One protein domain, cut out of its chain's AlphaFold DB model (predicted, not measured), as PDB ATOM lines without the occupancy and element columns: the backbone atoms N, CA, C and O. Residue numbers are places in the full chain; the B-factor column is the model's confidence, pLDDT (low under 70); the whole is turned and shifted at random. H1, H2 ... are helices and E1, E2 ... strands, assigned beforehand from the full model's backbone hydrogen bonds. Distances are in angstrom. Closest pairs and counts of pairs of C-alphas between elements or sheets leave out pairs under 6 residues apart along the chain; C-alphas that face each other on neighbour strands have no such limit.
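What this domain is: This is residues 147 to 238 of the 242 residues of an uncharacterized protein of Bacteroidales bacterium (UniProt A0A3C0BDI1). Picture a strongly twisted sheet of five strands, curled like part of a barrel, with the long helix H2 packed slantwise over one face and the shorter H1 meeting H2 at a steep angle near the edge strand E4. The E4 and E5 hairpin is the long part of the sheet, and E1 and E2 make its short other edge. The printed part has 92 residues, with named elements in the order E1 E2 E3 H1 E4 E5 H2; the sheet runs E1 E2 E3 E5 E4, antiparallel throughout, and the class is mixed, helices and strands. It is compact, with a radius of gyration of the C-alphas of 12.6 A, and rounded, spanning 32 by 31 by 21 A.

How they stand to each other: Start at the hairpin of E4, residues 195 to 203, and E5, residues 206 to 214, where N 199 and O 210 are 2.9 A apart, within hydrogen-bond range. Beside E5 look for E3, residues 164 to 168, antiparallel at 143 degrees, with N 165 and O 213 at 2.9 A. E2, residues 156 to 158, forms a hairpin with E3, N 166 and O 156 being 2.8 A apart. E1, residues 147 to 150, forms a hairpin with E2, with N 149 and O 157 at 2.8 A. E1, E2 and E3 are a meander, each strand the antiparallel neighbour of the one before. H2, residues 220 to 237, is on the sheet at a height of 9.2 A, over E3 and only just over E5, where 3 of its C-alphas fall; it runs slantwise to the strands, at 38 degrees to E3 on the local plane. Its closest C-alphas to E3 are those of Arg 227 and Phe 167, 6.6 A apart. H1, residues 175 to 185, is also on the sheet, the closest C-alphas of H1 and E4 being those of Thr 182 and Ala 196, 7.2 A apart. The two helices on one face of the sheet make two layers. H1 touches residues 226 to 234 of H2 alone, at a steep tilt of 64 degrees, opposite ways; the closest C-alphas are those of Val 185 and Arg 229, 6.0 A apart. E3, H1 and E4 form a split strand-helix-strand unit, two strands running the same way with E5 between them, and its crossover is right-handed. In H1 and H2 every O i to N i+4 pair is within hydrogen-bond range.

Where its parts are: Find C-alpha 147 at (63.623, 55.544, 152.096), where E1 begins; E1 covers 9.7 A, E2 6.6 A and E3 13.9 A. H1 spans 15.1 A. E4 starts at C-alpha 195, (82.038, 59.044, 148.718), and runs 25.4 A; E5 runs 25.1 A. H2 spans 25.9 A and ends at C-alpha 237, (80.469, 74.701, 133.613).

The domain as a whole: The two C-alphas farthest apart are those of Thr 189 and Gly 205, 38.9 A. The printed part has no cut and no long link. The mean pLDDT of the printed part is 93.5, and no printed residue is under 70.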
ATOM      1  N   TYR A 147      64.455  55.161 150.965       96.62
ATOM      2  CA  TYR A 147      63.623  55.544 152.096       96.62
ATOM      3  C   TYR A 147      64.174  56.871 152.600       96.62
ATOM      4  O   TYR A 147      65.190  56.903 153.288       96.62
ATOM      5  N   LEU A 148      63.584  57.963 152.131       97.00
ATOM      6  CA  LEU A 148      64.134  59.307 152.243       97.00
ATOM      7  C   LEU A 148      63.453  60.058 153.384       97.00
ATOM      8  O   LEU A 148      62.242  60.265 153.351       97.00
ATOM      9  N   GLU A 149      64.222  60.488 154.374       96.81
ATOM     10  CA  GLU A 149      63.781  61.438 155.393       96.81
ATOM     11  C   GLU A 149      64.060  62.857 154.896       96.81
ATOM     12  O   GLU A 149      65.233  63.218 154.756       96.81
ATOM     13  N   PRO A 150      63.029  63.672 154.607       96.06
ATOM     14  CA  PRO A 150      63.239  65.053 154.199       96.06
ATOM     15  C   PRO A 150      63.913  65.849 155.313       96.06
ATOM     16  O   PRO A 150      63.496  65.793 156.472       96.06
ATOM     17  N   ILE A 151      64.919  66.627 154.939       95.00
ATOM     18  CA  ILE A 151      65.518  67.654 155.789       95.00
ATOM     19  C   ILE A 151      65.427  69.009 155.068       95.00
ATOM     20  O   ILE A 151      64.769  69.140 154.034       95.00
ATOM     21  N   GLU A 152      66.042  70.043 155.635       91.88
ATOM     22  CA  GLU A 152      65.983  71.403 155.097       91.88
ATOM     23  C   GLU A 152      66.506  71.496 153.649       91.88
ATOM     24  O   GLU A 152      67.330  70.696 153.196       91.88
ATOM     25  N   ASP A 153      65.998  72.491 152.914       92.25
ATOM     26  CA  ASP A 153      66.427  72.841 151.556       92.25
ATOM     27  C   ASP A 153      66.377  71.695 150.523       92.25
ATOM     28  O   ASP A 153      67.235  71.585 149.640       92.25
ATOM     29  N   GLY A 154      65.375  70.819 150.635       92.69
ATOM     30  CA  GLY A 154      65.136  69.739 149.672       92.69
ATOM     31  C   GLY A 154      66.193  68.632 149.692       92.69
ATOM     32  O   GLY A 154      66.287  67.864 148.736       92.69
ATOM     33  N   MET A 155      67.005  68.560 150.747       97.50
ATOM     34  CA  MET A 155      67.918  67.444 150.978       97.50
ATOM     35  C   MET A 155      67.206  66.312 151.723       97.50
ATOM     36  O   MET A 155      66.130  66.490 152.298       97.50
ATOM     37  N   PHE A 156      67.842  65.145 151.756       97.75
ATOM     38  CA  PHE A 156      67.319  63.971 152.441       97.75
ATOM     39  C   PHE A 156      68.419  63.227 153.192       97.75
ATOM     40  O   PHE A 156      69.563  63.180 152.732       97.75
ATOM     41  N   PHE A 157      68.060  62.564 154.287       97.56
ATOM     42  CA  PHE A 157      68.836  61.447 154.827       97.56
ATOM     43  C   PHE A 157      68.193  60.111 154.467       97.56
ATOM     44  O   PHE A 157      66.993  60.030 154.209       97.56
ATOM     45  N   ASP A 158      68.998  59.053 154.410       96.19
ATOM     46  CA  ASP A 158      68.463  57.698 154.290       96.19
ATOM     47  C   ASP A 158      67.921  57.230 155.648       96.19
ATOM     48  O   ASP A 158      68.651  57.209 156.639       96.19
ATOM     49  N   HIS A 159      66.659  56.813 155.676       95.06
ATOM     50  CA  HIS A 159      65.987  56.297 156.868       95.06
ATOM     51  C   HIS A 159      66.606  54.981 157.367       95.06
ATOM     52  O   HIS A 159      66.629  54.702 158.564       95.06
ATOM     53  N   ILE A 160      67.093  54.141 156.446       91.19
ATOM     54  CA  ILE A 160      67.589  52.794 156.758       91.19
ATOM     55  C   ILE A 160      69.112  52.790 156.876       91.19
ATOM     56  O   ILE A 160      69.684  52.077 157.702       91.19
ATOM     57  N   GLN A 161      69.790  53.548 156.017       89.25
ATOM     58  CA  GLN A 161      71.238  53.560 155.922       89.25
ATOM     59  C   GLN A 161      71.840  54.780 156.625       89.25
ATOM     60  O   GLN A 161      71.939  55.844 156.012       89.25
ATOM     61  N   PRO A 162      72.372  54.646 157.853       86.44
ATOM     62  CA  PRO A 162      73.032  55.774 158.493       86.44
ATOM     63  C   PRO A 162      74.167  56.306 157.609       86.44
ATOM     64  O   PRO A 162      74.729  55.582 156.776       86.44
ATOM     65  N   HIS A 163      74.503  57.584 157.790       91.88
ATOM     66  CA  HIS A 163      75.613  58.255 157.096       91.88
ATOM     67  C   HIS A 163      75.403  58.504 155.596       91.88
ATOM     68  O   HIS A 163      76.321  58.978 154.924       91.88
ATOM     69  N   HIS A 164      74.213  58.204 155.071       95.31
ATOM     70  CA  HIS A 164      73.835  58.487 153.692       95.31
ATOM     71  C   HIS A 164      72.933  59.718 153.635       95.31
ATOM     72  O   HIS A 164      71.924  59.789 154.333       95.31
ATOM     73  N   GLY A 165      73.299  60.668 152.780       97.62
ATOM     74  CA  GLY A 165      72.495  61.839 152.459       97.62
ATOM     75  C   GLY A 165      72.297  61.978 150.957       97.62
ATOM     76  O   GLY A 165      73.077  61.439 150.171       97.62
ATOM     77  N   TYR A 166      71.263  62.705 150.563       98.44
ATOM     78  CA  TYR A 166      70.904  62.930 149.170       98.44
ATOM     79  C   TYR A 166      70.519  64.387 148.955       98.44
ATOM     80  O   TYR A 166      69.956  65.028 149.841       98.44
ATOM     81  N   PHE A 167      70.782  64.895 147.758       98.44
ATOM     82  CA  PHE A 167      70.242  66.171 147.308       98.44
ATOM     83  C   PHE A 167      69.958  66.121 145.804       98.44
ATOM     84  O   PHE A 167      70.726  65.490 145.067       98.44
ATOM     85  N   PRO A 168      68.876  66.762 145.338       97.56
ATOM     86  CA  PRO A 168      68.546  66.814 143.924       97.56
ATOM     87  C   PRO A 168      69.532  67.697 143.153       97.56
ATOM     88  O   PRO A 168      70.090  68.657 143.689       97.56
ATOM     89  N   ILE A 169      69.722  67.382 141.874       97.12
ATOM     90  CA  ILE A 169      70.485  68.192 140.921       97.12
ATOM     91  C   ILE A 169      69.581  68.605 139.751       97.12
ATOM     92  O   ILE A 169      68.623  67.900 139.443       97.12
ATOM     93  N   PRO A 170      69.847  69.751 139.098       94.75
ATOM     94  CA  PRO A 170      68.915  70.313 138.117       94.75
ATOM     95  C   PRO A 170      68.893  69.572 136.773       94.75
ATOM     96  O   PRO A 170      68.030  69.860 135.955       94.75
ATOM     97  N   GLN A 171      69.837  68.660 136.534       92.12
ATOM     98  CA  GLN A 171      70.023  67.984 135.252       92.12
ATOM     99  C   GLN A 171      70.661  66.606 135.429       92.12
ATOM    100  O   GLN A 171      71.390  66.378 136.400       92.12
ATOM    101  N   SER A 172      70.451  65.724 134.450       93.94
ATOM    102  CA  SER A 172      71.187  64.462 134.369       93.94
ATOM    103  C   SER A 172      72.660  64.717 134.042       93.94
ATOM    104  O   SER A 172      73.006  65.671 133.339       93.94
ATOM    105  N   LEU A 173      73.546  63.871 134.566       94.69
ATOM    106  CA  LEU A 173      74.988  63.966 134.342       94.69
ATOM    107  C   LEU A 173      75.505  62.663 133.741       94.69
ATOM    108  O   LEU A 173      75.293  61.580 134.291       94.69
ATOM    109  N   ALA A 174      76.285  62.773 132.664       94.75
ATOM    110  CA  ALA A 174      77.104  61.658 132.214       94.75
ATOM    111  C   ALA A 174      78.059  61.222 133.344       94.75
ATOM    112  O   ALA A 174      78.545  62.034 134.139       94.75
ATOM    113  N   PHE A 175      78.310  59.916 133.462       94.50
ATOM    114  CA  PHE A 175      79.005  59.368 134.632       94.50
ATOM    115  C   PHE A 175      80.473  59.816 134.734       94.50
ATOM    116  O   PHE A 175      80.988  60.017 135.831       94.50
ATOM    117  N   ASP A 176      81.143  60.011 133.604       93.88
ATOM    118  CA  ASP A 176      82.495  60.567 133.504       93.88
ATOM    119  C   ASP A 176      82.546  62.052 133.908       93.88
ATOM    120  O   ASP A 176      83.458  62.475 134.631       93.88
ATOM    121  N   VAL A 177      81.527  62.823 133.520       94.69
ATOM    122  CA  VAL A 177      81.341  64.214 133.953       94.69
ATOM    123  C   VAL A 177      81.131  64.271 135.463       94.69
ATOM    124  O   VAL A 177      81.820  65.028 136.144       94.69
ATOM    125  N   PHE A 178      80.260  63.422 136.014       95.88
ATOM    126  CA  PHE A 178      80.059  63.297 137.459       95.88
ATOM    127  C   PHE A 178      81.351  62.932 138.206       95.88
ATOM    128  O   PHE A 178      81.672  63.553 139.220       95.88
ATOM    129  N   CYS A 179      82.124  61.964 137.703       94.12
ATOM    130  CA  CYS A 179      83.410  61.591 138.296       94.12
ATOM    131  C   CYS A 179      84.383  62.780 138.335       94.12
ATOM    132  O   CYS A 179      85.071  62.998 139.333       94.12
ATOM    133  N   THR A 180      84.442  63.557 137.252       94.38
ATOM    134  CA  THR A 180      85.288  64.756 137.158       94.38
ATOM    135  C   THR A 180      84.822  65.830 138.137       94.38
ATOM    136  O   THR A 180      85.618  66.337 138.926       94.38
ATOM    137  N   LEU A 181      83.517  66.095 138.167       94.56
ATOM    138  CA  LEU A 181      82.882  67.041 139.076       94.56
ATOM    139  C   LEU A 181      83.147  66.685 140.545       94.56
ATOM    140  O   LEU A 181      83.541  67.543 141.328       94.56
ATOM    141  N   THR A 182      83.017  65.407 140.905       94.25
ATOM    142  CA  THR A 182      83.276  64.901 142.262       94.25
ATOM    143  C   THR A 182      84.710  65.187 142.710       94.25
ATOM    144  O   THR A 182      84.933  65.604 143.847       94.25
ATOM    145  N   ARG A 183      85.695  65.001 141.821       91.69
ATOM    146  CA  ARG A 183      87.104  65.322 142.115       91.69
ATOM    147  C   ARG A 183      87.295  66.816 142.365       91.69
ATOM    148  O   ARG A 183      88.010  67.184 143.288       91.69
ATOM    149  N   GLU A 184      86.622  67.665 141.594       92.62
ATOM    150  CA  GLU A 184      86.697  69.121 141.758       92.62
ATOM    151  C   GLU A 184      86.001  69.636 143.023       92.62
ATOM    152  O   GLU A 184      86.470  70.593 143.642       92.62
ATOM    153  N   VAL A 185      84.898  69.005 143.437       92.19
ATOM    154  CA  VAL A 185      84.253  69.287 144.729       92.19
ATOM    155  C   VAL A 185      85.227  68.999 145.869       92.19
ATOM    156  O   VAL A 185      85.364  69.816 146.776       92.19
ATOM    157  N   LYS A 186      85.964  67.885 145.782       88.62
ATOM    158  CA  LYS A 186      86.966  67.475 146.777       88.62
ATOM    159  C   LYS A 186      88.229  68.344 146.819       88.62
ATOM    160  O   LYS A 186      89.012  68.191 147.750       88.62
ATOM    161  N   PHE A 187      88.449  69.253 145.866       86.81
ATOM    162  CA  PHE A 187      89.545  70.229 145.979       86.81
ATOM    163  C   PHE A 187      89.325  71.234 147.108       86.81
ATOM    164  O   PHE A 187      90.293  71.807 147.607       86.81
ATOM    165  N   ASP A 188      88.077  71.437 147.534       84.19
ATOM    166  CA  ASP A 188      87.812  72.123 148.789       84.19
ATOM    167  C   ASP A 188      88.181  71.195 149.952       84.19
ATOM    168  O   ASP A 188      87.485  70.222 150.251       84.19
ATOM    169  N   THR A 189      89.304  71.494 150.607       77.50
ATOM    170  CA  THR A 189      89.857  70.649 151.669       77.50
ATOM    171  C   THR A 189      88.933  70.532 152.881       77.50
ATOM    172  O   THR A 189      89.013  69.545 153.614       77.50
ATOM    173  N   SER A 190      88.010  71.483 153.076       79.25
ATOM    174  CA  SER A 190      86.997  71.417 154.136       79.25
ATOM    175  C   SER A 190      85.941  70.332 153.877       79.25
ATOM    176  O   SER A 190      85.324  69.809 154.810       79.25
ATOM    177  N   LEU A 191      85.781  69.942 152.611       81.12
ATOM    178  CA  LEU A 191      84.804  68.965 152.149       81.12
ATOM    179  C   LEU A 191      85.415  67.586 151.905       81.12
ATOM    180  O   LEU A 191      84.703  66.713 151.431       81.12
ATOM    181  N   LEU A 192      86.690  67.352 152.226       75.38
ATOM    182  CA  LEU A 192      87.322  66.037 152.057       75.38
ATOM    183  C   LEU A 192      86.597  64.931 152.843       75.38
ATOM    184  O   LEU A 192      85.804  65.194 153.756       75.38
ATOM    185  N   PHE A 193      86.921  63.680 152.503       83.44
ATOM    186  CA  PHE A 193      86.417  62.482 153.172       83.44
ATOM    187  C   PHE A 193      84.908  62.268 152.972       83.44
ATOM    188  O   PHE A 193      84.132  62.212 153.929       83.44
ATOM    189  N   PHE A 194      84.479  62.091 151.721       90.81
ATOM    190  CA  PHE A 194      83.175  61.507 151.382       90.81
ATOM    191  C   PHE A 194      83.271  60.623 150.139       90.81
ATOM    192  O   PHE A 194      84.180  60.764 149.319       90.81
ATOM    193  N   ASP A 195      82.296  59.744 149.972       91.44
ATOM    194  CA  ASP A 195      82.038  59.044 148.718       91.44
ATOM    195  C   ASP A 195      80.737  59.549 148.102       91.44
ATOM    196  O   ASP A 195      79.787  59.866 148.823       91.44
ATOM    197  N   ALA A 196      80.694  59.638 146.778       95.38
ATOM    198  CA  ALA A 196      79.525  60.114 146.061       95.38
ATOM    199  C   ALA A 196      79.089  59.124 144.988       95.38
ATOM    200  O   ALA A 196      79.891  58.378 144.431       95.38
ATOM    201  N   ALA A 197      77.803  59.154 144.670       96.88
ATOM    202  CA  ALA A 197      77.252  58.444 143.530       96.88
ATOM    203  C   ALA A 197      76.137  59.248 142.883       96.88
ATOM    204  O   ALA A 197      75.422  59.982 143.569       96.88
ATOM    205  N   LEU A 198      75.952  59.032 141.584       98.06
ATOM    206  CA  LEU A 198      74.726  59.444 140.920       98.06
ATOM    207  C   LEU A 198      73.593  58.556 141.402       98.06
ATOM    208  O   LEU A 198      73.748  57.339 141.525       98.06
ATOM    209  N   ALA A 199      72.454  59.162 141.665       98.31
ATOM    210  CA  ALA A 199      71.235  58.449 141.943       98.31
ATOM    211  C   ALA A 199      70.062  59.174 141.301       98.31
ATOM    212  O   ALA A 199      70.144  60.340 140.942       98.31
ATOM    213  N   TRP A 200      68.961  58.465 141.166       98.19
ATOM    214  CA  TRP A 200      67.725  59.023 140.658       98.19
ATOM    215  C   TRP A 200      66.564  58.265 141.269       98.19
ATOM    216  O   TRP A 200      66.724  57.117 141.694       98.19
ATOM    217  N   TYR A 201      65.391  58.880 141.290       98.12
ATOM    218  CA  TYR A 201      64.147  58.188 141.596       98.12
ATOM    219  C   TYR A 201      63.015  58.645 140.686       98.12
ATOM    220  O   TYR A 201      63.104  59.686 140.041       98.12
ATOM    221  N   MET A 202      61.956  57.841 140.617       97.25
ATOM    222  CA  MET A 202      60.755  58.175 139.859       97.25
ATOM    223  C   MET A 202      59.667  58.732 140.769       97.25
ATOM    224  O   MET A 202      59.370  58.167 141.822       97.25
ATOM    225  N   GLU A 203      59.050  59.819 140.328       95.75
ATOM    226  CA  GLU A 203      57.912  60.459 140.983       95.75
ATOM    227  C   GLU A 203      57.064  61.164 139.923       95.75
ATOM    228  O   GLU A 203      57.602  61.797 139.019       95.75
ATOM    229  N   ASP A 204      55.739  61.007 139.990       95.25
ATOM    230  CA  ASP A 204      54.782  61.659 139.084       95.25
ATOM    231  C   ASP A 204      55.119  61.522 137.586       95.25
ATOM    232  O   ASP A 204      54.978  62.455 136.794       95.25
ATOM    233  N   GLY A 205      55.597  60.337 137.188       94.62
ATOM    234  CA  GLY A 205      55.985  60.039 135.804       94.62
ATOM    235  C   GLY A 205      57.279  60.717 135.340       94.62
ATOM    236  O   GLY A 205      57.582  60.682 134.149       94.62
ATOM    237  N   LYS A 206      58.044  61.324 136.254       96.00
ATOM    238  CA  LYS A 206      59.321  61.999 135.993       96.00
ATOM    239  C   LYS A 206      60.471  61.282 136.687       96.00
ATOM    240  O   LYS A 206      60.267  60.551 137.654       96.00
ATOM    241  N   ILE A 207      61.681  61.528 136.193       97.12
ATOM    242  CA  ILE A 207      62.927  61.146 136.857       97.12
ATOM    243  C   ILE A 207      63.441  62.371 137.606       97.12
ATOM    244  O   ILE A 207      63.596  63.440 137.017       97.12
ATOM    245  N   ILE A 208      63.688  62.208 138.901       97.62
ATOM    246  CA  ILE A 208      64.351  63.201 139.738       97.62
ATOM    247  C   ILE A 208      65.796  62.761 139.927       97.62
ATOM    248  O   ILE A 208      66.062  61.713 140.518       97.62
ATOM    249  N   GLU A 209      66.718  63.565 139.409       97.88
ATOM    250  CA  GLU A 209      68.158  63.332 139.486       97.88
ATOM    251  C   GLU A 209      68.702  63.816 140.829       97.88
ATOM    252  O   GLU A 209      68.339  64.888 141.320       97.88
ATOM    253  N   MET A 210      69.593  63.038 141.438       98.12
ATOM    254  CA  MET A 210      70.175  63.346 142.738       98.12
ATOM    255  C   MET A 210      71.616  62.846 142.869       98.12
ATOM    256  O   MET A 210      72.082  61.953 142.162       98.12
ATOM    257  N   ILE A 211      72.341  63.410 143.827       98.31
ATOM    258  CA  ILE A 211      73.647  62.903 144.244       98.31
ATOM    259  C   ILE A 211      73.496  62.315 145.640       98.31
ATOM    260  O   ILE A 211      73.009  62.975 146.558       98.31
ATOM    261  N   ARG A 212      73.938  61.067 145.801       97.81
ATOM    262  CA  ARG A 212      74.069  60.413 147.105       97.81
ATOM    263  C   ARG A 212      75.453  60.688 147.660       97.81
ATOM    264  O   ARG A 212      76.440  60.382 146.998       97.81
ATOM    265  N   ILE A 213      75.526  61.148 148.901       97.31
ATOM    266  CA  ILE A 213      76.754  61.319 149.674       97.31
ATOM    267  C   ILE A 213      76.807  60.273 150.779       97.31
ATOM    268  O   ILE A 213      75.825  60.045 151.480       97.31
ATOM    269  N   TYR A 214      77.968  59.653 150.938       93.69
ATOM    270  CA  TYR A 214      78.301  58.820 152.081       93.69
ATOM    271  C   TYR A 214      79.458  59.436 152.863       93.69
ATOM    272  O   TYR A 214      80.512  59.724 152.289       93.69
ATOM    273  N   ARG A 215      79.265  59.611 154.173       90.00
ATOM    274  CA  ARG A 215      80.300  60.070 155.108       90.00
ATOM    275  C   ARG A 215      79.904  59.722 156.539       90.00
ATOM    276  O   ARG A 215      78.822  60.111 156.972       90.00
ATOM    277  N   GLU A 216      80.765  59.055 157.309       88.25
ATOM    278  CA  GLU A 216      80.456  58.813 158.727       88.25
ATOM    279  C   GLU A 216      80.226  60.138 159.464       88.25
ATOM    280  O   GLU A 216      80.896  61.147 159.216       88.25
ATOM    281  N   HIS A 217      79.234  60.144 160.354       89.06
ATOM    282  CA  HIS A 217      78.776  61.352 161.049       89.06
ATOM    283  C   HIS A 217      78.449  62.521 160.093       89.06
ATOM    284  O   HIS A 217      78.791  63.683 160.365       89.06
ATOM    285  N   LEU A 218      77.827  62.214 158.946       93.12
ATOM    286  CA  LEU A 218      77.232  63.207 158.052       93.12
ATOM    287  C   LEU A 218      76.154  63.998 158.805       93.12
ATOM    288  O   LEU A 218      75.241  63.411 159.380       93.12
ATOM    289  N   THR A 219      76.283  65.324 158.797       94.69
ATOM    290  CA  THR A 219      75.303  66.264 159.359       94.69
ATOM    291  C   THR A 219      74.652  67.061 158.231       94.69
ATOM    292  O   THR A 219      75.168  67.072 157.107       94.69
ATOM    293  N   SER A 220      73.536  67.731 158.522       95.25
ATOM    294  CA  SER A 220      72.817  68.607 157.585       95.25
ATOM    295  C   SER A 220      73.738  69.669 156.992       95.25
ATOM    296  O   SER A 220      73.749  69.873 155.783       95.25
ATOM    297  N   GLU A 221      74.588  70.273 157.821       95.38
ATOM    298  CA  GLU A 221      75.500  71.349 157.421       95.38
ATOM    299  C   GLU A 221      76.585  70.828 156.475       95.38
ATOM    300  O   GLU A 221      76.905  71.464 155.473       95.38
ATOM    301  N   LYS A 222      77.135  69.637 156.755       95.06
ATOM    302  CA  LYS A 222      78.128  69.000 155.875       95.06
ATOM    303  C   LYS A 222      77.512  68.615 154.533       95.06
ATOM    304  O   LYS A 222      78.160  68.779 153.502       95.06
ATOM    305  N   LEU A 223      76.284  68.093 154.541       96.94
ATOM    306  CA  LEU A 223      75.576  67.746 153.312       96.94
ATOM    307  C   LEU A 223      75.265  68.999 152.482       96.94
ATOM    308  O   LEU A 223      75.533  68.992 151.282       96.94
ATOM    309  N   ALA A 224      74.798  70.075 153.123       96.94
ATOM    310  CA  ALA A 224      74.541  71.362 152.481       96.94
ATOM    311  C   ALA A 224      75.809  71.934 151.836       96.94
ATOM    312  O   ALA A 224      75.793  72.281 150.659       96.94
ATOM    313  N   ALA A 225      76.935  71.941 152.554       96.19
ATOM    314  CA  ALA A 225      78.195  72.453 152.019       96.19
ATOM    315  C   ALA A 225      78.672  71.665 150.782       96.19
ATOM    316  O   ALA A 225      79.127  72.253 149.797       96.19
ATOM    317  N   ILE A 226      78.516  70.334 150.794       96.69
ATOM    318  CA  ILE A 226      78.818  69.486 149.633       96.69
ATOM    319  C   ILE A 226      77.860  69.798 148.474       96.69
ATOM    320  O   ILE A 226      78.323  70.031 147.355       96.69
ATOM    321  N   ARG A 227      76.546  69.843 148.731       97.06
ATOM    322  CA  ARG A 227      75.517  70.193 147.736       97.06
ATOM    323  C   ARG A 227      75.829  71.526 147.068       97.06
ATOM    324  O   ARG A 227      75.866  71.598 145.842       97.06
ATOM    325  N   ASP A 228      76.069  72.566 147.856       96.19
ATOM    326  CA  ASP A 228      76.274  73.926 147.358       96.19
ATOM    327  C   ASP A 228      77.490  73.990 146.433       96.19
ATOM    328  O   ASP A 228      77.439  74.614 145.370       96.19
ATOM    329  N   ARG A 229      78.557  73.254 146.771       96.38
ATOM    330  CA  ARG A 229      79.737  73.132 145.913       96.38
ATOM    331  C   ARG A 229      79.421  72.433 144.588       96.38
ATOM    332  O   ARG A 229      79.861  72.916 143.543       96.38
ATOM    333  N   TYR A 230      78.654  71.341 144.609       96.19
ATOM    334  CA  TYR A 230      78.199  70.667 143.386       96.19
ATOM    335  C   TYR A 230      77.362  71.597 142.505       96.19
ATOM    336  O   TYR A 230      77.680  71.778 141.330       96.19
ATOM    337  N   LEU A 231      76.325  72.220 143.069       95.44
ATOM    338  CA  LEU A 231      75.409  73.090 142.327       95.44
ATOM    339  C   LEU A 231      76.130  74.308 141.734       95.44
ATOM    340  O   LEU A 231      75.872  74.682 140.588       95.44
ATOM    341  N   MET A 232      77.080  74.889 142.472       94.69
ATOM    342  CA  MET A 232      77.918  75.979 141.975       94.69
ATOM    343  C   MET A 232      78.736  75.549 140.747       94.69
ATOM    344  O   MET A 232      78.751  76.263 139.743       94.69
ATOM    345  N   LEU A 233      79.396  74.387 140.803       94.31
ATOM    346  CA  LEU A 233      80.227  73.886 139.702       94.31
ATOM    347  C   LEU A 233      79.398  73.485 138.472       94.31
ATOM    348  O   LEU A 233      79.809  73.784 137.351       94.31
ATOM    349  N   ILE A 234      78.223  72.872 138.669       93.19
ATOM    350  CA  ILE A 234      77.284  72.548 137.579       93.19
ATOM    351  C   ILE A 234      76.886  73.830 136.841       93.19
ATOM    352  O   ILE A 234      77.010  73.908 135.618       93.19
ATOM    353  N   LYS A 235      76.501  74.874 137.588       90.81
ATOM    354  CA  LYS A 235      76.108  76.170 137.021       90.81
ATOM    355  C   LYS A 235      77.248  76.857 136.264       90.81
ATOM    356  O   LYS A 235      77.017  77.436 135.210       90.81
ATOM    357  N   GLN A 236      78.474  76.811 136.787       89.31
ATOM    358  CA  GLN A 236      79.632  77.456 136.152       89.31
ATOM    359  C   GLN A 236      80.016  76.799 134.822       89.31
ATOM    360  O   GLN A 236      80.385  77.490 133.872       89.31
ATOM    361  N   LYS A 237      79.937  75.469 134.744       84.06
ATOM    362  CA  LYS A 237      80.469  74.701 133.613       84.06
ATOM    363  C   LYS A 237      79.514  74.560 132.428       84.06
ATOM    364  O   LYS A 237      79.944  74.007 131.423       84.06
ATOM    365  N   HIS A 238      78.277  75.063 132.519       77.00
ATOM    366  CA  HIS A 238      77.261  74.944 131.457       77.00
ATOM    367  C   HIS A 238      77.180  73.508 130.914       77.00
ATOM    368  O   HIS A 238      77.227  73.277 129.707       77.00
TER     369      HIS A 238